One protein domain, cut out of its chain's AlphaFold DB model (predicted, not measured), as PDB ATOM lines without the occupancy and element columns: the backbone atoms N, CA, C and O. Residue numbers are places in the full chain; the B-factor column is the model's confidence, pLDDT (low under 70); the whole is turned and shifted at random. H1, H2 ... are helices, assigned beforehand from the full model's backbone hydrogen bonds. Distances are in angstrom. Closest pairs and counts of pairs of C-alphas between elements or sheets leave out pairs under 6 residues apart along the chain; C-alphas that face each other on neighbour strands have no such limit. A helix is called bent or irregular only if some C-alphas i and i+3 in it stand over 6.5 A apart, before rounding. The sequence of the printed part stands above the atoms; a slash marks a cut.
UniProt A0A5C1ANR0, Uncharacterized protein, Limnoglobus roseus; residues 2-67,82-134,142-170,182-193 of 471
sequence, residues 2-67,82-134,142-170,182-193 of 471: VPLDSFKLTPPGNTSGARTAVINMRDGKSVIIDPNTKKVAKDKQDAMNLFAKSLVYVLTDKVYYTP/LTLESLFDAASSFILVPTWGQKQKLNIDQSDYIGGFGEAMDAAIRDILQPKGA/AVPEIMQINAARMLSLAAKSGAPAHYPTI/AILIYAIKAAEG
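Overview. This is residues 2 to 67, 82 to 134, 142 to 170 and 182 to 193 of the 471 residues of an uncharacterized protein of Limnoglobus roseus (UniProt A0A5C1ANR0). The long helix H4 runs through the middle of the domain, with H5 and the short H6 beside it and H7 packed on H5 and H6, away from H4, the four making a small bundle of roughly aligned helices. On another side of H4, H2 crosses it at a slant and H1 crosses H2, while H3 borders H5 and residues 33 to 39 and 100 to 105 stick out. The printed part has 160 residues with seven named helices, H1 to H7 in order, and no named strand; its class is all helix. It is compact, with a radius of gyration of the C-alphas of 16.0 A and spans of 49 by 34 by 32 A.

Arrangement. H4, residues 108 to 129, is the hub, touching four other helices. H5, residues 145 to 161, touches it at a shallow tilt of 16 degrees, opposite ways; the closest C-alphas, of Ile 125 and Ala 151, are 5.5 A apart. H7, residues 182 to 193, touches H5 at a shallow tilt of 5 degrees, the same way, with the C-alphas of Ser 156 and Ala 190 closest at 3.8 A. H6, residues 164 to 170, touches H4 at a shallow tilt of 20 degrees, closest at C-alphas 119 and 165, 5.0 A apart. Residues 187 to 191 of H7 touch H6, closest at C-alphas 170 and 187, 5.6 A apart. H2, residues 38 to 58, touches residues 116 to 125 of H4 at a steep tilt of 45 degrees, closest at C-alphas 49 and 120, 4.8 A apart. H1, residues 16 to 26, touches residues 44 to 51 of H2, only just about perpendicular at 72 degrees, closest at C-alphas 18 and 47, 4.4 A apart. H3, residues 84 to 92, only just touches H5, with 3 pairs of C-alphas within 8 A, closest at C-alphas 92 and 157, 6.7 A apart. H4 and H7 are apart. Every O i to N i+4 pair is within hydrogen-bond range in H1, H2 and H3; the counts are 17 of 18 in H4, 11 of 13 in H5, 7 of 8 in H7 and 1 of 3 in H6, where 3 of 4 O i to N i+3 pairs are within range.

Along the chain. H4 measures 30.9 A from C-alpha 108 at (2.941, -5.211, 24.251) to C-alpha 129, H2 30.3 A, H5 25.6 A, H7 17.4 A and H1 15.4 A. H1 begins with C-alpha 16 at (9.677, -27.857, 18.027), and H7 ends with C-alpha 193 at (21.650, -7.531, 34.200). H3 and H6 are shorter, and H6 is only just irregular: C-alphas 165 and 168 are 6.9 A apart.

Size, cuts and confidence. The C-alphas farthest apart, of Asn 36 and Pro 67, are 50.9 A apart. Residues 68 to 81, 135 to 141 and 171 to 181 are not printed, with C-alpha gaps of 14.8, 9.9 and 13.8 A. The links H1 to H2 and H3 to H4 are long. Mean pLDDT of the printed part is 88.9; it is under 70 at residues 2 to 6, 8, 31 to 36, 65 to 67 and 134.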
ATOM      1  N   VAL A   2      29.234 -35.861  44.722       57.41
ATOM      2  CA  VAL A   2      28.066 -36.686  44.411       57.41
ATOM      3  C   VAL A   2      28.185 -37.171  42.963       57.41
ATOM      4  O   VAL A   2      28.554 -36.363  42.108       57.41
ATOM      5  N   PRO A   3      27.940 -38.464  42.672       66.94
ATOM      6  CA  PRO A   3      27.998 -38.970  41.305       66.94
ATOM      7  C   PRO A   3      27.032 -38.198  40.407       66.94
ATOM      8  O   PRO A   3      25.889 -37.971  40.795       66.94
ATOM      9  N   LEU A   4      27.448 -37.861  39.183       63.00
ATOM     10  CA  LEU A   4      26.554 -37.244  38.193       63.00
ATOM     11  C   LEU A   4      25.248 -38.056  38.050       63.00
ATOM     12  O   LEU A   4      24.176 -37.486  37.878       63.00
ATOM     13  N   ASP A   5      25.302 -39.380  38.218       67.06
ATOM     14  CA  ASP A   5      24.186 -40.322  38.054       67.06
ATOM     15  C   ASP A   5      23.044 -40.267  39.061       67.06
ATOM     16  O   ASP A   5      21.954 -40.745  38.738       67.06
ATOM     17  N   SER A   6      23.215 -39.609  40.206       65.44
ATOM     18  CA  SER A   6      22.149 -39.520  41.210       65.44
ATOM     19  C   SER A   6      21.084 -38.469  40.901       65.44
ATOM     20  O   SER A   6      19.987 -38.550  41.449       65.44
ATOM     21  N   PHE A   7      21.371 -37.496  40.030       70.19
ATOM     22  CA  PHE A   7      20.417 -36.455  39.649       70.19
ATOM     23  C   PHE A   7      19.923 -36.688  38.212       70.19
ATOM     24  O   PHE A   7      20.717 -36.768  37.269       70.19
ATOM     25  N   LYS A   8      18.602 -36.844  38.044       68.88
ATOM     26  CA  LYS A   8      17.942 -37.039  36.745       68.88
ATOM     27  C   LYS A   8      16.922 -35.930  36.525       68.88
ATOM     28  O   LYS A   8      15.866 -35.929  37.150       68.88
ATOM     29  N   LEU A   9      17.231 -35.017  35.609       71.69
ATOM     30  CA  LEU A   9      16.210 -34.171  35.003       71.69
ATOM     31  C   LEU A   9      15.478 -34.995  33.940       71.69
ATOM     32  O   LEU A   9      16.107 -35.716  33.167       71.69
ATOM     33  N   THR A  10      14.154 -34.903  33.902       77.38
ATOM     34  CA  THR A  10      13.373 -35.507  32.820       77.38
ATOM     35  C   THR A  10      13.536 -34.640  31.571       77.38
ATOM     36  O   THR A  10      13.247 -33.442  31.656       77.38
ATOM     37  N   PRO A  11      13.976 -35.194  30.424       78.62
ATOM     38  CA  PRO A  11      14.042 -34.425  29.193       78.62
ATOM     39  C   PRO A  11      12.635 -33.918  28.846       78.62
ATOM     40  O   PRO A  11      11.660 -34.670  28.969       78.62
ATOM     41  N   PRO A  12      12.491 -32.650  28.440       80.12
ATOM     42  CA  PRO A  12      11.205 -32.153  27.978       80.12
ATOM     43  C   PRO A  12      10.759 -32.921  26.727       80.12
ATOM     44  O   PRO A  12      11.584 -33.434  25.972       80.12
ATOM     45  N   GLY A  13       9.442 -33.008  26.513       84.44
ATOM     46  CA  GLY A  13       8.867 -33.606  25.303       84.44
ATOM     47  C   GLY A  13       9.237 -32.842  24.021       84.44
ATOM     48  O   GLY A  13      10.095 -31.965  24.025       84.44
ATOM     49  N   ASN A  14       8.568 -33.142  22.904       85.62
ATOM     50  CA  ASN A  14       8.828 -32.472  21.625       85.62
ATOM     51  C   ASN A  14       8.699 -30.936  21.743       85.62
ATOM     52  O   ASN A  14       7.606 -30.410  21.950       85.62
ATOM     53  N   THR A  15       9.818 -30.222  21.589       91.12
ATOM     54  CA  THR A  15       9.903 -28.767  21.776       91.12
ATOM     55  C   THR A  15       9.789 -27.963  20.485       91.12
ATOM     56  O   THR A  15       9.792 -26.737  20.554       91.12
ATOM     57  N   SER A  16       9.663 -28.588  19.306       91.25
ATOM     58  CA  SER A  16       9.677 -27.857  18.027       91.25
ATOM     59  C   SER A  16       8.525 -26.852  17.905       91.25
ATOM     60  O   SER A  16       8.742 -25.704  17.515       91.25
ATOM     61  N   GLY A  17       7.316 -27.249  18.315       91.88
ATOM     62  CA  GLY A  17       6.147 -26.369  18.360       91.88
ATOM     63  C   GLY A  17       6.313 -25.234  19.371       91.88
ATOM     64  O   GLY A  17       6.089 -24.072  19.036       91.88
ATOM     65  N   ALA A  18       6.788 -25.555  20.578       92.94
ATOM     66  CA  ALA A  18       7.036 -24.569  21.629       92.94
ATOM     67  C   ALA A  18       8.112 -23.548  21.227       92.94
ATOM     68  O   ALA A  18       7.925 -22.351  21.423       92.94
ATOM     69  N   ARG A  19       9.196 -24.000  20.584       94.81
ATOM     70  CA  ARG A  19      10.254 -23.137  20.051       94.81
ATOM     71  C   ARG A  19       9.708 -22.167  19.007       94.81
ATOM     72  O   ARG A  19       9.988 -20.976  19.089       94.81
ATOM     73  N   THR A  20       8.927 -22.653  18.042       94.69
ATOM     74  CA  THR A  20       8.324 -21.794  17.007       94.69
ATOM     75  C   THR A  20       7.370 -20.770  17.621       94.69
ATOM     76  O   THR A  20       7.422 -19.594  17.261       94.69
ATOM     77  N   ALA A  21       6.551 -21.181  18.593       92.94
ATOM     78  CA  ALA A  21       5.678 -20.266  19.323       92.94
ATOM     79  C   ALA A  21       6.481 -19.181  20.063       92.94
ATOM     80  O   ALA A  21       6.168 -17.999  19.936       92.94
ATOM     81  N   VAL A  22       7.551 -19.561  20.769       94.94
ATOM     82  CA  VAL A  22       8.457 -18.633  21.466       94.94
ATOM     83  C   VAL A  22       9.129 -17.650  20.508       94.94
ATOM     84  O   VAL A  22       9.150 -16.456  20.795       94.94
ATOM     85  N   ILE A  23       9.613 -18.105  19.346       96.00
ATOM     86  CA  ILE A  23      10.192 -17.220  18.319       96.00
ATOM     87  C   ILE A  23       9.159 -16.191  17.850       96.00
ATOM     88  O   ILE A  23       9.468 -15.005  17.772       96.00
ATOM     89  N   ASN A  24       7.925 -16.625  17.584       94.44
ATOM     90  CA  ASN A  24       6.865 -15.720  17.150       94.44
ATOM     91  C   ASN A  24       6.492 -14.700  18.237       94.44
ATOM     92  O   ASN A  24       6.240 -13.544  17.906       94.44
ATOM     93  N   MET A  25       6.483 -15.095  19.514       94.44
ATOM     94  CA  MET A  25       6.246 -14.178  20.638       94.44
ATOM     95  C   MET A  25       7.387 -13.161  20.787       94.44
ATOM     96  O   MET A  25       7.132 -11.959  20.793       94.44
ATOM     97  N   ARG A  26       8.647 -13.619  20.795       95.56
ATOM     98  CA  ARG A  26       9.848 -12.765  20.856       95.56
ATOM     99  C   ARG A  26       9.888 -11.734  19.724       95.56
ATOM    100  O   ARG A  26      10.227 -10.571  19.937       95.56
ATOM    101  N   ASP A  27       9.552 -12.162  18.513       94.94
ATOM    102  CA  ASP A  27       9.578 -11.313  17.320       94.94
ATOM    103  C   ASP A  27       8.352 -10.386  17.216       94.94
ATOM    104  O   ASP A  27       8.255  -9.623  16.257       94.94
ATOM    105  N   GLY A  28       7.393 -10.467  18.148       92.81
ATOM    106  CA  GLY A  28       6.143  -9.708  18.075       92.81
ATOM    107  C   GLY A  28       5.246 -10.116  16.897       92.81
ATOM    108  O   GLY A  28       4.450  -9.313  16.424       92.81
ATOM    109  N   LYS A  29       5.401 -11.348  16.391       92.50
ATOM    110  CA  LYS A  29       4.632 -11.936  15.275       92.50
ATOM    111  C   LYS A  29       3.462 -12.801  15.742       92.50
ATOM    112  O   LYS A  29       2.745 -13.360  14.914       92.50
ATOM    113  N   SER A  30       3.292 -12.979  17.050       81.56
ATOM    114  CA  SER A  30       2.149 -13.700  17.602       81.56
ATOM    115  C   SER A  30       0.865 -12.961  17.223       81.56
ATOM    116  O   SER A  30       0.571 -11.915  17.785       81.56
ATOM    117  N   VAL A  31       0.079 -13.514  16.297       67.69
ATOM    118  CA  VAL A  31      -1.240 -12.961  15.966       67.69
ATOM    119  C   VAL A  31      -2.108 -13.034  17.219       67.69
ATOM    120  O   VAL A  31      -2.378 -14.120  17.735       67.69
ATOM    121  N   ILE A  32      -2.516 -11.875  17.733       56.47
ATOM    122  CA  ILE A  32      -3.477 -11.775  18.827       56.47
ATOM    123  C   ILE A  32      -4.834 -12.239  18.284       56.47
ATOM    124  O   ILE A  32      -5.599 -11.459  17.723       56.47
ATOM    125  N   ILE A  33      -5.132 -13.528  18.422       56.12
ATOM    126  CA  ILE A  33      -6.499 -14.031  18.301       56.12
ATOM    127  C   ILE A  33      -7.113 -13.851  19.689       56.12
ATOM    128  O   ILE A  33      -6.900 -14.689  20.553       56.12
ATOM    129  N   ASP A  34      -7.762 -12.704  19.902       61.12
ATOM    130  CA  ASP A  34      -8.488 -12.286  21.115       61.12
ATOM    131  C   ASP A  34      -7.789 -12.614  22.465       61.12
ATOM    132  O   ASP A  34      -7.898 -13.741  22.970       61.12
ATOM    133  N   PRO A  35      -7.134 -11.629  23.120       57.88
ATOM    134  CA  PRO A  35      -6.451 -11.831  24.402       57.88
ATOM    135  C   PRO A  35      -7.370 -12.361  25.516       57.88
ATOM    136  O   PRO A  35      -6.881 -12.901  26.508       57.88
ATOM    137  N   ASN A  36      -8.695 -12.260  25.360       65.75
ATOM    138  CA  ASN A  36      -9.658 -12.740  26.350       65.75
ATOM    139  C   ASN A  36      -9.827 -14.263  26.367       65.75
ATOM    140  O   ASN A  36     -10.448 -14.815  27.284       65.75
ATOM    141  N   THR A  37      -9.260 -14.989  25.402       79.38
ATOM    142  CA  THR A  37      -9.275 -16.449  25.465       79.38
ATOM    143  C   THR A  37      -8.219 -16.954  26.450       79.38
ATOM    144  O   THR A  37      -7.062 -17.175  26.101       79.38
ATOM    145  N   LYS A  38      -8.642 -17.241  27.693       86.31
ATOM    146  CA  LYS A  38      -7.826 -17.900  28.745       86.31
ATOM    147  C   LYS A  38      -7.006 -19.093  28.230       86.31
ATOM    148  O   LYS A  38      -5.929 -19.374  28.745       86.31
ATOM    149  N   LYS A  39      -7.521 -19.793  27.212       88.56
ATOM    150  CA  LYS A  39      -6.834 -20.889  26.524       88.56
ATOM    151  C   LYS A  39      -5.560 -20.428  25.802       88.56
ATOM    152  O   LYS A  39      -4.525 -21.037  26.017       88.56
ATOM    153  N   VAL A  40      -5.606 -19.351  25.016       85.38
ATOM    154  CA  VAL A  40      -4.441 -18.844  24.266       85.38
ATOM    155  C   VAL A  40      -3.345 -18.372  25.218       85.38
ATOM    156  O   VAL A  40      -2.180 -18.704  25.018       85.38
ATOM    157  N   ALA A  41      -3.707 -17.652  26.285       88.56
ATOM    158  CA  ALA A  41      -2.751 -17.238  27.313       88.56
ATOM    159  C   ALA A  41      -2.067 -18.448  27.976       88.56
ATOM    160  O   ALA A  41      -0.846 -18.463  28.138       88.56
ATOM    161  N   LYS A  42      -2.840 -19.494  28.292       92.38
ATOM    162  CA  LYS A  42      -2.306 -20.745  28.833       92.38
ATOM    163  C   LYS A  42      -1.391 -21.463  27.838       92.38
ATOM    164  O   LYS A  42      -0.290 -21.833  28.219       92.38
ATOM    165  N   ASP A  43      -1.798 -21.605  26.578       91.25
ATOM    166  CA  ASP A  43      -1.005 -22.277  25.541       91.25
ATOM    167  C   ASP A  43       0.332 -21.545  25.297       91.25
ATOM    168  O   ASP A  43       1.381 -22.181  25.163       91.25
ATOM    169  N   LYS A  44       0.322 -20.201  25.310       91.94
ATOM    170  CA  LYS A  44       1.537 -19.368  25.269       91.94
ATOM    171  C   LYS A  44       2.449 -19.656  26.466       91.94
ATOM    172  O   LYS A  44       3.644 -19.897  26.278       91.94
ATOM    173  N   GLN A  45       1.898 -19.669  27.681       95.06
ATOM    174  CA  GLN A  45       2.670 -19.940  28.895       95.06
ATOM    175  C   GLN A  45       3.217 -21.372  28.929       95.06
ATOM    176  O   GLN A  45       4.371 -21.579  29.295       95.06
ATOM    177  N   ASP A  46       2.436 -22.362  28.499       94.62
ATOM    178  CA  ASP A  46       2.858 -23.760  28.419       94.62
ATOM    179  C   ASP A  46       4.005 -23.933  27.407       94.62
ATOM    180  O   ASP A  46       4.981 -24.633  27.695       94.62
ATOM    181  N   ALA A  47       3.956 -23.232  26.266       94.81
ATOM    182  CA  ALA A  47       5.058 -23.192  25.307       94.81
ATOM    183  C   ALA A  47       6.327 -22.554  25.902       94.81
ATOM    184  O   ALA A  47       7.414 -23.122  25.769       94.81
ATOM    185  N   MET A  48       6.200 -21.415  26.597       96.88
ATOM    186  CA  MET A  48       7.321 -20.759  27.283       96.88
ATOM    187  C   MET A  48       7.934 -21.669  28.353       96.88
ATOM    188  O   MET A  48       9.146 -21.875  28.356       96.88
ATOM    189  N   ASN A  49       7.106 -22.296  29.191       96.38
ATOM    190  CA  ASN A  49       7.525 -23.240  30.227       96.38
ATOM    191  C   ASN A  49       8.264 -24.450  29.647       96.38
ATOM    192  O   ASN A  49       9.327 -24.827  30.146       96.38
ATOM    193  N   LEU A  50       7.714 -25.077  28.602       95.31
ATOM    194  CA  LEU A  50       8.327 -26.245  27.971       95.31
ATOM    195  C   LEU A  50       9.677 -25.887  27.339       95.31
ATOM    196  O   LEU A  50      10.657 -26.617  27.506       95.31
ATOM    197  N   PHE A  51       9.743 -24.755  26.637       96.44
ATOM    198  CA  PHE A  51      10.961 -24.335  25.958       96.44
ATOM    199  C   PHE A  51      12.044 -23.855  26.933       96.44
ATOM    200  O   PHE A  51      13.194 -24.274  26.802       96.44
ATOM    201  N   ALA A  52      11.691 -23.078  27.962       96.75
ATOM    202  CA  ALA A  52      12.618 -22.661  29.014       96.75
ATOM    203  C   ALA A  52      13.248 -23.869  29.725       96.75
ATOM    204  O   ALA A  52      14.472 -23.965  29.835       96.75
ATOM    205  N   LYS A  53      12.425 -24.860  30.103       95.38
ATOM    206  CA  LYS A  53      12.913 -26.134  30.654       95.38
ATOM    207  C   LYS A  53      13.878 -26.836  29.708       95.38
ATOM    208  O   LYS A  53      14.869 -27.378  30.173       95.38
ATOM    209  N   SER A  54      13.627 -26.808  28.397       94.56
ATOM    210  CA  SER A  54      14.534 -27.412  27.413       94.56
ATOM    211  C   SER A  54      15.879 -26.708  27.305       94.56
ATOM    212  O   SER A  54      16.899 -27.388  27.266       94.56
ATOM    213  N   LEU A  55      15.911 -25.372  27.346       94.31
ATOM    214  CA  LEU A  55      17.167 -24.622  27.320       94.31
ATOM    215  C   LEU A  55      18.014 -24.916  28.563       94.31
ATOM    216  O   LEU A  55      19.209 -25.182  28.454       94.31
ATOM    217  N   VAL A  56      17.387 -24.917  29.743       93.75
ATOM    218  CA  VAL A  56      18.072 -25.215  31.009       93.75
ATOM    219  C   VAL A  56      18.491 -26.688  31.079       93.75
ATOM    220  O   VAL A  56      19.601 -26.990  31.516       93.75
ATOM    221  N   TYR A  57      17.645 -27.608  30.604       91.06
ATOM    222  CA  TYR A  57      17.951 -29.039  30.536       91.06
ATOM    223  C   TYR A  57      19.189 -29.304  29.678       91.06
ATOM    224  O   TYR A  57      20.119 -29.949  30.144       91.06
ATOM    225  N   VAL A  58      19.240 -28.767  28.454       90.06
ATOM    226  CA  VAL A  58      20.368 -28.993  27.534       90.06
ATOM    227  C   VAL A  58      21.677 -28.485  28.142       90.06
ATOM    228  O   VAL A  58      22.678 -29.191  28.114       90.06
ATOM    229  N   LEU A  59      21.663 -27.318  28.791       86.19
ATOM    230  CA  LEU A  59      22.836 -26.786  29.492       86.19
ATOM    231  C   LEU A  59      23.245 -27.581  30.731       86.19
ATOM    232  O   LEU A  59      24.306 -27.330  31.292       86.19
ATOM    233  N   THR A  60      22.422 -28.501  31.210       82.25
ATOM    234  CA  THR A  60      22.714 -29.296  32.404       82.25
ATOM    235  C   THR A  60      22.794 -30.792  32.096       82.25
ATOM    236  O   THR A  60      23.077 -31.590  32.988       82.25
ATOM    237  N   ASP A  61      22.663 -31.177  30.822       83.12
ATOM    238  CA  ASP A  61      22.785 -32.558  30.370       83.12
ATOM    239  C   ASP A  61      24.228 -33.069  30.525       83.12
ATOM    240  O   ASP A  61      25.209 -32.424  30.151       83.12
ATOM    241  N   LYS A  62      24.356 -34.280  31.061       76.00
ATOM    242  CA  LYS A  62      25.628 -34.968  31.309       76.00
ATOM    243  C   LYS A  62      26.424 -35.253  30.054       76.00
ATOM    244  O   LYS A  62      27.631 -35.459  30.167       76.00
ATOM    245  N   VAL A  63      25.788 -35.284  28.884       74.94
ATOM    246  CA  VAL A  63      26.485 -35.476  27.604       74.94
ATOM    247  C   VAL A  63      27.594 -34.436  27.416       74.94
ATOM    248  O   VAL A  63      28.629 -34.758  26.841       74.94
ATOM    249  N   TYR A  64      27.443 -33.238  27.986       72.81
ATOM    250  CA  TYR A  64      28.451 -32.175  27.919       72.81
ATOM    251  C   TYR A  64      29.528 -32.256  29.015       72.81
ATOM    252  O   TYR A  64      30.481 -31.479  28.992       72.81
ATOM    253  N   TYR A  65      29.401 -33.183  29.972       68.38
ATOM    254  CA  TYR A  65      30.266 -33.279  31.162       68.38
ATOM    255  C   TYR A  65      30.915 -34.645  31.357       68.38
ATOM    256  O   TYR A  65      31.822 -34.771  32.178       68.38
ATOM    257  N   THR A  66      30.443 -35.676  30.660       66.19
ATOM    258  CA  THR A  66      30.966 -37.030  30.829       66.19
ATOM    259  C   THR A  66      32.203 -37.173  29.948       66.19
ATOM    260  O   THR A  66      32.056 -37.169  28.722       66.19
ATOM    261  N   PRO A  67      33.417 -37.280  30.522       59.50
ATOM    262  CA  PRO A  67      34.582 -37.604  29.720       59.50
ATOM    263  C   PRO A  67      34.332 -38.949  29.020       59.50
ATOM    264  O   PRO A  67      33.703 -39.834  29.609       59.50
ATOM    265  N   LEU A  82      28.529 -27.890  19.201       77.62
ATOM    266  CA  LEU A  82      27.830 -28.256  20.440       77.62
ATOM    267  C   LEU A  82      28.708 -28.012  21.680       77.62
ATOM    268  O   LEU A  82      28.787 -28.839  22.588       77.62
ATOM    269  N   THR A  83      29.381 -26.862  21.713       86.88
ATOM    270  CA  THR A  83      30.106 -26.389  22.899       86.88
ATOM    271  C   THR A  83      29.140 -25.768  23.904       86.88
ATOM    272  O   THR A  83      28.032 -25.351  23.567       86.88
ATOM    273  N   LEU A  84      29.552 -25.673  25.167       87.88
ATOM    274  CA  LEU A  84      28.739 -25.005  26.179       87.88
ATOM    275  C   LEU A  84      28.528 -23.520  25.824       87.88
ATOM    276  O   LEU A  84      27.453 -22.969  26.046       87.88
ATOM    277  N   GLU A  85      29.538 -22.890  25.226       90.19
ATOM    278  CA  GLU A  85      29.492 -21.525  24.705       90.19
ATOM    279  C   GLU A  85      28.439 -21.377  23.602       90.19
ATOM    280  O   GLU A  85      27.592 -20.494  23.710       90.19
ATOM    281  N   SER A  86      28.411 -22.274  22.606       89.94
ATOM    282  CA  SER A  86      27.408 -22.203  21.533       89.94
ATOM    283  C   SER A  86      25.982 -22.400  22.052       89.94
ATOM    284  O   SER A  86      25.046 -21.787  21.538       89.94
ATOM    285  N   LEU A  87      25.800 -23.196  23.111       91.69
ATOM    286  CA  LEU A  87      24.507 -23.348  23.780       91.69
ATOM    287  C   LEU A  87      24.076 -22.074  24.517       91.69
ATOM    288  O   LEU A  87      22.905 -21.697  24.448       91.69
ATOM    289  N   PHE A  88      25.000 -21.389  25.200       94.69
ATOM    290  CA  PHE A  88      24.713 -20.090  25.813       94.69
ATOM    291  C   PHE A  88      24.420 -19.021  24.758       94.69
ATOM    292  O   PHE A  88      23.485 -18.242  24.944       94.69
ATOM    293  N   ASP A  89      25.144 -19.014  23.639       93.81
ATOM    294  CA  ASP A  89      24.891 -18.105  22.521       93.81
ATOM    295  C   ASP A  89      23.514 -18.372  21.900       93.81
ATOM    296  O   ASP A  89      22.721 -17.445  21.707       93.81
ATOM    297  N   ALA A  90      23.163 -19.643  21.686       92.81
ATOM    298  CA  ALA A  90      21.838 -20.038  21.222       92.81
ATOM    299  C   ALA A  90      20.738 -19.589  22.196       92.81
ATOM    300  O   ALA A  90      19.755 -18.986  21.765       92.81
ATOM    301  N   ALA A  91      20.911 -19.810  23.503       95.69
ATOM    302  CA  ALA A  91      19.977 -19.345  24.527       95.69
ATOM    303  C   ALA A  91      19.862 -17.814  24.556       95.69
ATOM    304  O   ALA A  91      18.758 -17.282  24.677       95.69
ATOM    305  N   SER A  92      20.980 -17.102  24.378       96.44
ATOM    306  CA  SER A  92      21.025 -15.636  24.385       96.44
ATOM    307  C   SER A  92      20.143 -15.026  23.299       96.44
ATOM    308  O   SER A  92      19.510 -14.001  23.530       96.44
ATOM    309  N   SER A  93      20.011 -15.705  22.153       96.19
ATOM    310  CA  SER A  93      19.164 -15.250  21.048       96.19
ATOM    311  C   SER A  93      17.669 -15.212  21.397       96.19
ATOM    312  O   SER A  93      16.895 -14.544  20.711       96.19
ATOM    313  N   PHE A  94      17.239 -15.900  22.460       97.06
ATOM    314  CA  PHE A  94      15.856 -15.888  22.945       97.06
ATOM    315  C   PHE A  94      15.615 -14.869  24.063       97.06
ATOM    316  O   PHE A  94      14.463 -14.629  24.420       97.06
ATOM    317  N   ILE A  95      16.667 -14.251  24.604       97.38
ATOM    318  CA  ILE A  95      16.553 -13.238  25.650       97.38
ATOM    319  C   ILE A  95      16.414 -11.868  24.993       97.38
ATOM    320  O   ILE A  95      17.354 -11.341  24.401       97.38
ATOM    321  N   LEU A  96      15.225 -11.281  25.106       96.06
ATOM    322  CA  LEU A  96      14.982  -9.923  24.641       96.06
ATOM    323  C   LEU A  96      15.518  -8.950  25.696       96.06
ATOM    324  O   LEU A  96      15.019  -8.936  26.815       96.06
ATOM    325  N   VAL A  97      16.539  -8.164  25.342       95.69
ATOM    326  CA  VAL A  97      17.179  -7.184  26.235       95.69
ATOM    327  C   VAL A  97      16.685  -5.777  25.881       95.69
ATOM    328  O   VAL A  97      17.038  -5.269  24.810       95.69
ATOM    329  N   PRO A  98      15.893  -5.124  26.751       92.88
ATOM    330  CA  PRO A  98      15.521  -3.726  26.569       92.88
ATOM    331  C   PRO A  98      16.769  -2.844  26.658       92.88
ATOM    332  O   PRO A  98      17.462  -2.844  27.677       92.88
ATOM    333  N   THR A  99      17.070  -2.085  25.603       88.62
ATOM    334  CA  THR A  99      18.208  -1.148  25.601       88.62
ATOM    335  C   THR A  99      17.748   0.278  25.339       88.62
ATOM    336  O   THR A  99      16.745   0.520  24.665       88.62
ATOM    337  N   TRP A 100      18.485   1.233  25.901       82.88
ATOM    338  CA  TRP A 100      18.233   2.656  25.706       82.88
ATOM    339  C   TRP A 100      18.345   3.057  24.241       82.88
ATOM    340  O   TRP A 100      19.269   2.633  23.545       82.88
ATOM    341  N   GLY A 101      17.450   3.935  23.789       79.94
ATOM    342  CA  GLY A 101      17.538   4.510  22.449       79.94
ATOM    343  C   GLY A 101      17.287   3.500  21.326       79.94
ATOM    344  O   GLY A 101      17.644   3.766  20.174       79.94
ATOM    345  N   GLN A 102      16.669   2.351  21.626       82.56
ATOM    346  CA  GLN A 102      16.180   1.453  20.587       82.56
ATOM    347  C   GLN A 102      15.169   2.193  19.711       82.56
ATOM    348  O   GLN A 102      14.107   2.622  20.164       82.56
ATOM    349  N   LYS A 103      15.506   2.313  18.418       82.00
ATOM    350  CA  LYS A 103      14.655   2.970  17.413       82.00
ATOM    351  C   LYS A 103      13.252   2.365  17.369       82.00
ATOM    352  O   LYS A 103      12.281   3.081  17.145       82.00
ATOM    353  N   GLN A 104      13.157   1.054  17.579       84.44
ATOM    354  CA  GLN A 104      11.895   0.338  17.646       84.44
ATOM    355  C   GLN A 104      11.485   0.171  19.108       84.44
ATOM    356  O   GLN A 104      12.176  -0.492  19.877       84.44
ATOM    357  N   LYS A 105      10.350   0.774  19.478       85.81
ATOM    358  CA  LYS A 105       9.692   0.489  20.757       85.81
ATOM    359  C   LYS A 105       9.264  -0.976  20.771       85.81
ATOM    360  O   LYS A 105       8.706  -1.455  19.783       85.81
ATOM    361  N   LEU A 106       9.511  -1.653  21.887       90.62
ATOM    362  CA  LEU A 106       8.977  -2.988  22.115       90.62
ATOM    363  C   LEU A 106       7.452  -2.902  22.163       90.62
ATOM    364  O   LEU A 106       6.898  -1.982  22.767       90.62
ATOM    365  N   ASN A 107       6.777  -3.820  21.478       90.62
ATOM    366  CA  ASN A 107       5.320  -3.882  21.531       90.62
ATOM    367  C   ASN A 107       4.849  -4.603  22.811       90.62
ATOM    368  O   ASN A 107       5.655  -5.148  23.570       90.62
ATOM    369  N   ILE A 108       3.536  -4.589  23.058       87.94
ATOM    370  CA  ILE A 108       2.941  -5.211  24.251       87.94
ATOM    371  C   ILE A 108       3.271  -6.710  24.301       87.94
ATOM    372  O   ILE A 108       3.733  -7.178  25.333       87.94
ATOM    373  N   ASP A 109       3.167  -7.434  23.180       88.94
ATOM    374  CA  ASP A 109       3.499  -8.866  23.126       88.94
ATOM    375  C   ASP A 109       4.962  -9.156  23.505       88.94
ATOM    376  O   ASP A 109       5.250 -10.161  24.149       88.94
ATOM    377  N   GLN A 110       5.899  -8.287  23.123       93.75
ATOM    378  CA  GLN A 110       7.312  -8.406  23.489       93.75
ATOM    379  C   GLN A 110       7.549  -8.100  24.969       93.75
ATOM    380  O   GLN A 110       8.398  -8.735  25.595       93.75
ATOM    381  N   SER A 111       6.796  -7.156  25.537       92.50
ATOM    382  CA  SER A 111       6.801  -6.887  26.978       92.50
ATOM    383  C   SER A 111       6.243  -8.079  27.765       92.50
ATOM    384  O   SER A 111       6.871  -8.531  28.724       92.50
ATOM    385  N   ASP A 112       5.120  -8.645  27.318       92.06
ATOM    386  CA  ASP A 112       4.521  -9.850  27.898       92.06
ATOM    387  C   ASP A 112       5.460 -11.054  27.764       92.06
ATOM    388  O   ASP A 112       5.605 -11.840  28.700       92.06
ATOM    389  N   TYR A 113       6.158 -11.172  26.630       95.88
ATOM    390  CA  TYR A 113       7.180 -12.190  26.415       95.88
ATOM    391  C   TYR A 113       8.332 -12.068  27.419       95.88
ATOM    392  O   TYR A 113       8.722 -13.080  27.996       95.88
ATOM    393  N   ILE A 114       8.859 -10.860  27.670       96.62
ATOM    394  CA  ILE A 114       9.895 -10.645  28.698       96.62
ATOM    395  C   ILE A 114       9.409 -11.171  30.053       96.62
ATOM    396  O   ILE A 114      10.128 -11.930  30.703       96.62
ATOM    397  N   GLY A 115       8.188 -10.808  30.460       96.12
ATOM    398  CA  GLY A 115       7.604 -11.248  31.727       96.12
ATOM    399  C   GLY A 115       7.406 -12.763  31.799       96.12
ATOM    400  O   GLY A 115       7.986 -13.424  32.662       96.12
ATOM    401  N   GLY A 116       6.625 -13.323  30.873       96.62
ATOM    402  CA  GLY A 116       6.228 -14.734  30.886       96.62
ATOM    403  C   GLY A 116       7.380 -15.702  30.614       96.62
ATOM    404  O   GLY A 116       7.488 -16.740  31.275       96.62
ATOM    405  N   PHE A 117       8.282 -15.366  29.685       97.94
ATOM    406  CA  PHE A 117       9.453 -16.198  29.405       97.94
ATOM    407  C   PHE A 117      10.508 -16.068  30.504       97.94
ATOM    408  O   PHE A 117      11.126 -17.065  30.872       97.94
ATOM    409  N   GLY A 118      10.683 -14.873  31.078       97.94
ATOM    410  CA  GLY A 118      11.547 -14.667  32.238       97.94
ATOM    411  C   GLY A 118      11.093 -15.470  33.458       97.94
ATOM    412  O   GLY A 118      11.915 -16.127  34.095       97.94
ATOM    413  N   GLU A 119       9.786 -15.512  33.736       98.06
ATOM    414  CA  GLU A 119       9.211 -16.366  34.784       98.06
ATOM    415  C   GLU A 119       9.458 -17.857  34.519       98.06
ATOM    416  O   GLU A 119       9.921 -18.581  35.405       98.06
ATOM    417  N   ALA A 120       9.217 -18.313  33.286       97.94
ATOM    418  CA  ALA A 120       9.469 -19.694  32.883       97.94
ATOM    419  C   ALA A 120      10.953 -20.088  33.037       97.94
ATOM    420  O   ALA A 120      11.266 -21.182  33.518       97.94
ATOM    421  N   MET A 121      11.867 -19.192  32.650       98.12
ATOM    422  CA  MET A 121      13.312 -19.369  32.798       98.12
ATOM    423  C   MET A 121      13.730 -19.391  34.270       98.12
ATOM    424  O   MET A 121      14.456 -20.304  34.663       98.12
ATOM    425  N   ASP A 122      13.259 -18.446  35.093       98.12
ATOM    426  CA  ASP A 122      13.563 -18.425  36.529       98.12
ATOM    427  C   ASP A 122      13.113 -19.717  37.208       98.12
ATOM    428  O   ASP A 122      13.896 -20.347  37.913       98.12
ATOM    429  N   ALA A 123      11.886 -20.167  36.933       96.94
ATOM    430  CA  ALA A 123      11.354 -21.396  37.505       96.94
ATOM    431  C   ALA A 123      12.222 -22.616  37.156       96.94
ATOM    432  O   ALA A 123      12.572 -23.389  38.049       96.94
ATOM    433  N   ALA A 124      12.612 -22.764  35.885       95.81
ATOM    434  CA  ALA A 124      13.459 -23.868  35.435       95.81
ATOM    435  C   ALA A 124      14.871 -23.824  36.051       95.81
ATOM    436  O   ALA A 124      15.421 -24.863  36.409       95.81
ATOM    437  N   ILE A 125      15.451 -22.632  36.199       96.56
ATOM    438  CA  ILE A 125      16.766 -22.428  36.824       96.56
ATOM    439  C   ILE A 125      16.702 -22.710  38.330       96.56
ATOM    440  O   ILE A 125      17.566 -23.395  38.883       96.56
ATOM    441  N   ARG A 126      15.674 -22.189  39.004       95.44
ATOM    442  CA  ARG A 126      15.479 -22.323  40.448       95.44
ATOM    443  C   ARG A 126      15.260 -23.771  40.862       95.44
ATOM    444  O   ARG A 126      15.767 -24.158  41.904       95.44
ATOM    445  N   ASP A 127      14.606 -24.591  40.042       93.00
ATOM    446  CA  ASP A 127      14.472 -26.031  40.306       93.00
ATOM    447  C   ASP A 127      15.844 -26.748  40.415       93.00
ATOM    448  O   ASP A 127      15.933 -27.799  41.052       93.00
ATOM    449  N   ILE A 128      16.917 -26.175  39.845       92.94
ATOM    450  CA  ILE A 128      18.298 -26.684  39.937       92.94
ATOM    451  C   ILE A 128      19.072 -26.022  41.084       92.94
ATOM    452  O   ILE A 128      19.782 -26.707  41.817       92.94
ATOM    453  N   LEU A 129      18.955 -24.699  41.241       93.00
ATOM    454  CA  LEU A 129      19.694 -23.944  42.264       93.00
ATOM    455  C   LEU A 129      19.107 -24.092  43.675       93.00
ATOM    456  O   LEU A 129      19.824 -23.970  44.661       93.00
ATOM    457  N   GLN A 130      17.799 -24.313  43.773       88.81
ATOM    458  CA  GLN A 130      17.023 -24.373  45.013       88.81
ATOM    459  C   GLN A 130      15.994 -25.516  44.914       88.81
ATOM    460  O   GLN A 130      14.783 -25.269  44.890       88.81
ATOM    461  N   PRO A 131      16.447 -26.780  44.801       82.75
ATOM    462  CA  PRO A 131      15.557 -27.910  44.570       82.75
ATOM    463  C   PRO A 131      14.496 -28.020  45.672       82.75
ATOM    464  O   PRO A 131      14.796 -28.012  46.871       82.75
ATOM    465  N   LYS A 132      13.229 -28.138  45.256       78.94
ATOM    466  CA  LYS A 132      12.083 -28.264  46.167       78.94
ATOM    467  C   LYS A 132      12.283 -29.449  47.113       78.94
ATOM    468  O   LYS A 132      12.596 -30.553  46.676       78.94
ATOM    469  N   GLY A 133      12.055 -29.222  48.405       70.25
ATOM    470  CA  GLY A 133      12.188 -30.246  49.447       70.25
ATOM    471  C   GLY A 133      13.501 -30.195  50.231       70.25
ATOM    472  O   GLY A 133      13.598 -30.879  51.246       70.25
ATOM    473  N   ALA A 134      14.462 -29.351  49.841       66.94
ATOM    474  CA  ALA A 134      15.548 -28.967  50.736       66.94
ATOM    475  C   ALA A 134      14.956 -28.152  51.899       66.94
ATOM    476  O   ALA A 134      14.609 -26.981  51.739       66.94
ATOM    477  N   ALA A 142      21.564 -33.822  46.100       78.12
ATOM    478  CA  ALA A 142      22.848 -33.339  45.652       78.12
ATOM    479  C   ALA A 142      22.877 -33.190  44.127       78.12
ATOM    480  O   ALA A 142      23.145 -34.132  43.380       78.12
ATOM    481  N   VAL A 143      22.574 -31.975  43.681       85.44
ATOM    482  CA  VAL A 143      22.761 -31.528  42.309       85.44
ATOM    483  C   VAL A 143      24.268 -31.397  42.078       85.44
ATOM    484  O   VAL A 143      24.933 -30.714  42.864       85.44
ATOM    485  N   PRO A 144      24.834 -32.016  41.030       87.12
ATOM    486  CA  PRO A 144      26.237 -31.837  40.681       87.12
ATOM    487  C   PRO A 144      26.611 -30.353  40.577       87.12
ATOM    488  O   PRO A 144      25.909 -29.574  39.936       87.12
ATOM    489  N   GLU A 145      27.737 -29.971  41.179       87.62
ATOM    490  CA  GLU A 145      28.206 -28.577  41.267       87.62
ATOM    491  C   GLU A 145      28.247 -27.885  39.895       87.62
ATOM    492  O   GLU A 145      27.754 -26.772  39.735       87.62
ATOM    493  N   ILE A 146      28.729 -28.589  38.865       87.75
ATOM    494  CA  ILE A 146      28.785 -28.072  37.493       87.75
ATOM    495  C   ILE A 146      27.402 -27.698  36.933       87.75
ATOM    496  O   ILE A 146      27.269 -26.688  36.242       87.75
ATOM    497  N   MET A 147      26.352 -28.460  37.266       91.06
ATOM    498  CA  MET A 147      24.983 -28.154  36.840       91.06
ATOM    499  C   MET A 147      24.468 -26.894  37.540       91.06
ATOM    500  O   MET A 147      23.824 -26.067  36.897       91.06
ATOM    501  N   GLN A 148      24.793 -26.710  38.824       92.88
ATOM    502  CA  GLN A 148      24.437 -25.498  39.566       92.88
ATOM    503  C   GLN A 148      25.157 -24.268  38.996       92.88
ATOM    504  O   GLN A 148      24.528 -23.242  38.751       92.88
ATOM    505  N   ILE A 149      26.455 -24.380  38.692       93.75
ATOM    506  CA  ILE A 149      27.229 -23.299  38.066       93.75
ATOM    507  C   ILE A 149      26.621 -22.907  36.712       93.75
ATOM    508  O   ILE A 149      26.456 -21.720  36.430       93.75
ATOM    509  N   ASN A 150      26.237 -23.876  35.877       94.62
ATOM    510  CA  ASN A 150      25.647 -23.586  34.568       94.62
ATOM    511  C   ASN A 150      24.223 -23.029  34.659       94.62
ATOM    512  O   ASN A 150      23.881 -22.123  33.899       94.62
ATOM    513  N   ALA A 151      23.428 -23.471  35.634       95.81
ATOM    514  CA  ALA A 151      22.148 -22.841  35.946       95.81
ATOM    515  C   ALA A 151      22.336 -21.383  36.408       95.81
ATOM    516  O   ALA A 151      21.625 -20.493  35.945       95.81
ATOM    517  N   ALA A 152      23.347 -21.099  37.235       97.06
ATOM    518  CA  ALA A 152      23.676 -19.738  37.659       97.06
ATOM    519  C   ALA A 152      24.166 -18.864  36.486       97.06
ATOM    520  O   ALA A 152      23.759 -17.708  36.356       97.06
ATOM    521  N   ARG A 153      24.976 -19.415  35.569       97.25
ATOM    522  CA  ARG A 153      25.335 -18.751  34.300       97.25
ATOM    523  C   ARG A 153      24.089 -18.403  33.491       97.25
ATOM    524  O   ARG A 153      23.979 -17.270  33.020       97.25
ATOM    525  N   MET A 154      23.143 -19.335  33.376       97.44
ATOM    526  CA  MET A 154      21.883 -19.102  32.676       97.44
ATOM    527  C   MET A 154      21.041 -18.017  33.355       97.44
ATOM    528  O   MET A 154      20.499 -17.165  32.659       97.44
ATOM    529  N   LEU A 155      21.010 -17.969  34.693       98.31
ATOM    530  CA  LEU A 155      20.366 -16.884  35.442       98.31
ATOM    531  C   LEU A 155      20.963 -15.527  35.076       98.31
ATOM    532  O   LEU A 155      20.229 -14.585  34.792       98.31
ATOM    533  N   SER A 156      22.296 -15.438  35.017       98.19
ATOM    534  CA  SER A 156      22.981 -14.196  34.644       98.19
ATOM    535  C   SER A 156      22.686 -13.741  33.212       98.19
ATOM    536  O   SER A 156      22.728 -12.546  32.924       98.19
ATOM    537  N   LEU A 157      22.371 -14.681  32.318       97.75
ATOM    538  CA  LEU A 157      21.960 -14.387  30.951       97.75
ATOM    539  C   LEU A 157      20.489 -13.957  30.891       97.75
ATOM    540  O   LEU A 157      20.192 -12.913  30.317       97.75
ATOM    541  N   ALA A 158      19.591 -14.724  31.514       98.06
ATOM    542  CA  ALA A 158      18.151 -14.477  31.515       98.06
ATOM    543  C   ALA A 158      17.787 -13.149  32.196       98.06
ATOM    544  O   ALA A 158      16.971 -12.389  31.672       98.06
ATOM    545  N   ALA A 159      18.470 -12.809  33.294       98.31
ATOM    546  CA  ALA A 159      18.247 -11.579  34.048       98.31
ATOM    547  C   ALA A 159      18.483 -10.292  33.239       98.31
ATOM    548  O   ALA A 159      17.900  -9.262  33.565       98.31
ATOM    549  N   LYS A 160      19.256 -10.344  32.141       97.88
ATOM    550  CA  LYS A 160      19.429  -9.201  31.223       97.88
ATOM    551  C   LYS A 160      18.129  -8.765  30.545       97.88
ATOM    552  O   LYS A 160      18.054  -7.640  30.067       97.88
ATOM    553  N   SER A 161      17.120  -9.635  30.487       97.44
ATOM    554  CA  SER A 161      15.786  -9.259  30.002       97.44
ATOM    555  C   SER A 161      15.097  -8.222  30.886       97.44
ATOM    556  O   SER A 161      14.179  -7.540  30.440       97.44
ATOM    557  N   GLY A 162      15.520  -8.115  32.149       96.88
ATOM    558  CA  GLY A 162      14.841  -7.311  33.149       96.88
ATOM    559  C   GLY A 162      13.599  -7.968  33.741       96.88
ATOM    560  O   GLY A 162      12.895  -7.306  34.495       96.88
ATOM    561  N   ALA A 163      13.293  -9.229  33.435       97.50
ATOM    562  CA  ALA A 163      12.087  -9.866  33.955       97.50
ATOM    563  C   ALA A 163      12.071  -9.889  35.503       97.50
ATOM    564  O   ALA A 163      12.981 -10.470  36.110       97.50
ATOM    565  N   PRO A 164      11.040  -9.319  36.164       97.56
ATOM    566  CA  PRO A 164      10.992  -9.238  37.626       97.56
ATOM    567  C   PRO A 164      11.012 -10.587  38.343       97.56
ATOM    568  O   PRO A 164      11.474 -10.678  39.477       97.56
ATOM    569  N   ALA A 165      10.582 -11.657  37.670       97.88
ATOM    570  CA  ALA A 165      10.588 -13.007  38.223       97.88
ATOM    571  C   ALA A 165      11.978 -13.482  38.688       97.88
ATOM    572  O   ALA A 165      12.056 -14.326  39.574       97.88
ATOM    573  N   HIS A 166      13.069 -12.923  38.150       98.44
ATOM    574  CA  HIS A 166      14.432 -13.272  38.561       98.44
ATOM    575  C   HIS A 166      14.839 -12.701  39.928       98.44
ATOM    576  O   HIS A 166      15.752 -13.228  40.572       98.44
ATOM    577  N   TYR A 167      14.190 -11.625  40.387       98.31
ATOM    578  CA  TYR A 167      14.582 -10.907  41.602       98.31
ATOM    579  C   TYR A 167      14.643 -11.800  42.858       98.31
ATOM    580  O   TYR A 167      15.684 -11.781  43.524       98.31
ATOM    581  N   PRO A 168      13.619 -12.615  43.195       97.94
ATOM    582  CA  PRO A 168      13.637 -13.408  44.425       97.94
ATOM    583  C   PRO A 168      14.781 -14.428  44.457       97.94
ATOM    584  O   PRO A 168      15.448 -14.586  45.482       97.94
ATOM    585  N   THR A 169      15.043 -15.089  43.326       98.06
ATOM    586  CA  THR A 169      16.131 -16.065  43.190       98.06
ATOM    587  C   THR A 169      17.486 -15.387  43.376       98.06
ATOM    588  O   THR A 169      18.302 -15.851  44.173       98.06
ATOM    589  N   ILE A 170      17.710 -14.245  42.714       98.38
ATOM    590  CA  ILE A 170      18.952 -13.472  42.840       98.38
ATOM    591  C   ILE A 170      19.148 -12.993  44.283       98.38
ATOM    592  O   ILE A 170      20.215 -13.213  44.852       98.38
ATOM    593  N   ALA A 182      31.337 -19.791  43.414       91.44
ATOM    594  CA  ALA A 182      31.179 -19.884  41.966       91.44
ATOM    595  C   ALA A 182      29.755 -19.535  41.508       91.44
ATOM    596  O   ALA A 182      29.585 -18.925  40.454       91.44
ATOM    597  N   ILE A 183      28.730 -19.840  42.306       95.31
ATOM    598  CA  ILE A 183      27.340 -19.433  42.036       95.31
ATOM    599  C   ILE A 183      27.162 -17.937  42.312       95.31
ATOM    600  O   ILE A 183      26.556 -17.219  41.512       95.31
ATOM    601  N   LEU A 184      27.746 -17.440  43.404       95.94
ATOM    602  CA  LEU A 184      27.611 -16.056  43.847       95.94
ATOM    603  C   LEU A 184      28.069 -15.051  42.787       95.94
ATOM    604  O   LEU A 184      27.411 -14.033  42.583       95.94
ATOM    605  N   ILE A 185      29.174 -15.315  42.079       97.25
ATOM    606  CA  ILE A 185      29.634 -14.392  41.030       97.25
ATOM    607  C   ILE A 185      28.597 -14.247  39.911       97.25
ATOM    608  O   ILE A 185      28.393 -13.146  39.397       97.25
ATOM    609  N   TYR A 186      27.912 -15.330  39.545       98.19
ATOM    610  CA  TYR A 186      26.862 -15.276  38.536       98.19
ATOM    611  C   TYR A 186      25.565 -14.682  39.082       98.19
ATOM    612  O   TYR A 186      24.891 -13.979  38.337       98.19
ATOM    613  N   ALA A 187      25.263 -14.851  40.372       98.31
ATOM    614  CA  ALA A 187      24.173 -14.127  41.026       98.31
ATOM    615  C   ALA A 187      24.408 -12.605  40.999       98.31
ATOM    616  O   ALA A 187      23.496 -11.847  40.681       98.31
ATOM    617  N   ILE A 188      25.644 -12.145  41.232       98.56
ATOM    618  CA  ILE A 188      25.996 -10.721  41.111       98.56
ATOM    619  C   ILE A 188      25.854 -10.240  39.659       98.56
ATOM    620  O   ILE A 188      25.295  -9.172  39.425       98.56
ATOM    621  N   LYS A 189      26.299 -11.030  38.673       98.44
ATOM    622  CA  LYS A 189      26.097 -10.705  37.247       98.44
ATOM    623  C   LYS A 189      24.621 -10.705  36.840       98.44
ATOM    624  O   LYS A 189      24.224  -9.931  35.977       98.44
ATOM    625  N   ALA A 190      23.807 -11.566  37.444       98.56
ATOM    626  CA  ALA A 190      22.366 -11.557  37.244       98.56
ATOM    627  C   ALA A 190      21.744 -10.278  37.818       98.56
ATOM    628  O   ALA A 190      20.943  -9.643  37.138       98.56
ATOM    629  N   ALA A 191      22.171  -9.846  39.011       98.62
ATOM    630  CA  ALA A 191      21.765  -8.560  39.575       98.62
ATOM    631  C   ALA A 191      22.181  -7.383  38.679       98.62
ATOM    632  O   ALA A 191      21.372  -6.494  38.447       98.62
ATOM    633  N   GLU A 192      23.399  -7.402  38.124       98.38
ATOM    634  CA  GLU A 192      23.868  -6.412  37.141       98.38
ATOM    635  C   GLU A 192      22.929  -6.329  35.929       98.38
ATOM    636  O   GLU A 192      22.491  -5.239  35.568       98.38
ATOM    637  N   GLY A 193      22.575  -7.474  35.334       97.88
ATOM    638  CA  GLY A 193      21.650  -7.531  34.200       97.88
ATOM    639  C   GLY A 193      20.238  -7.049  34.541       97.88
ATOM    640  O   GLY A 193      19.658  -6.285  33.774       97.88
TER     641      GLY A 193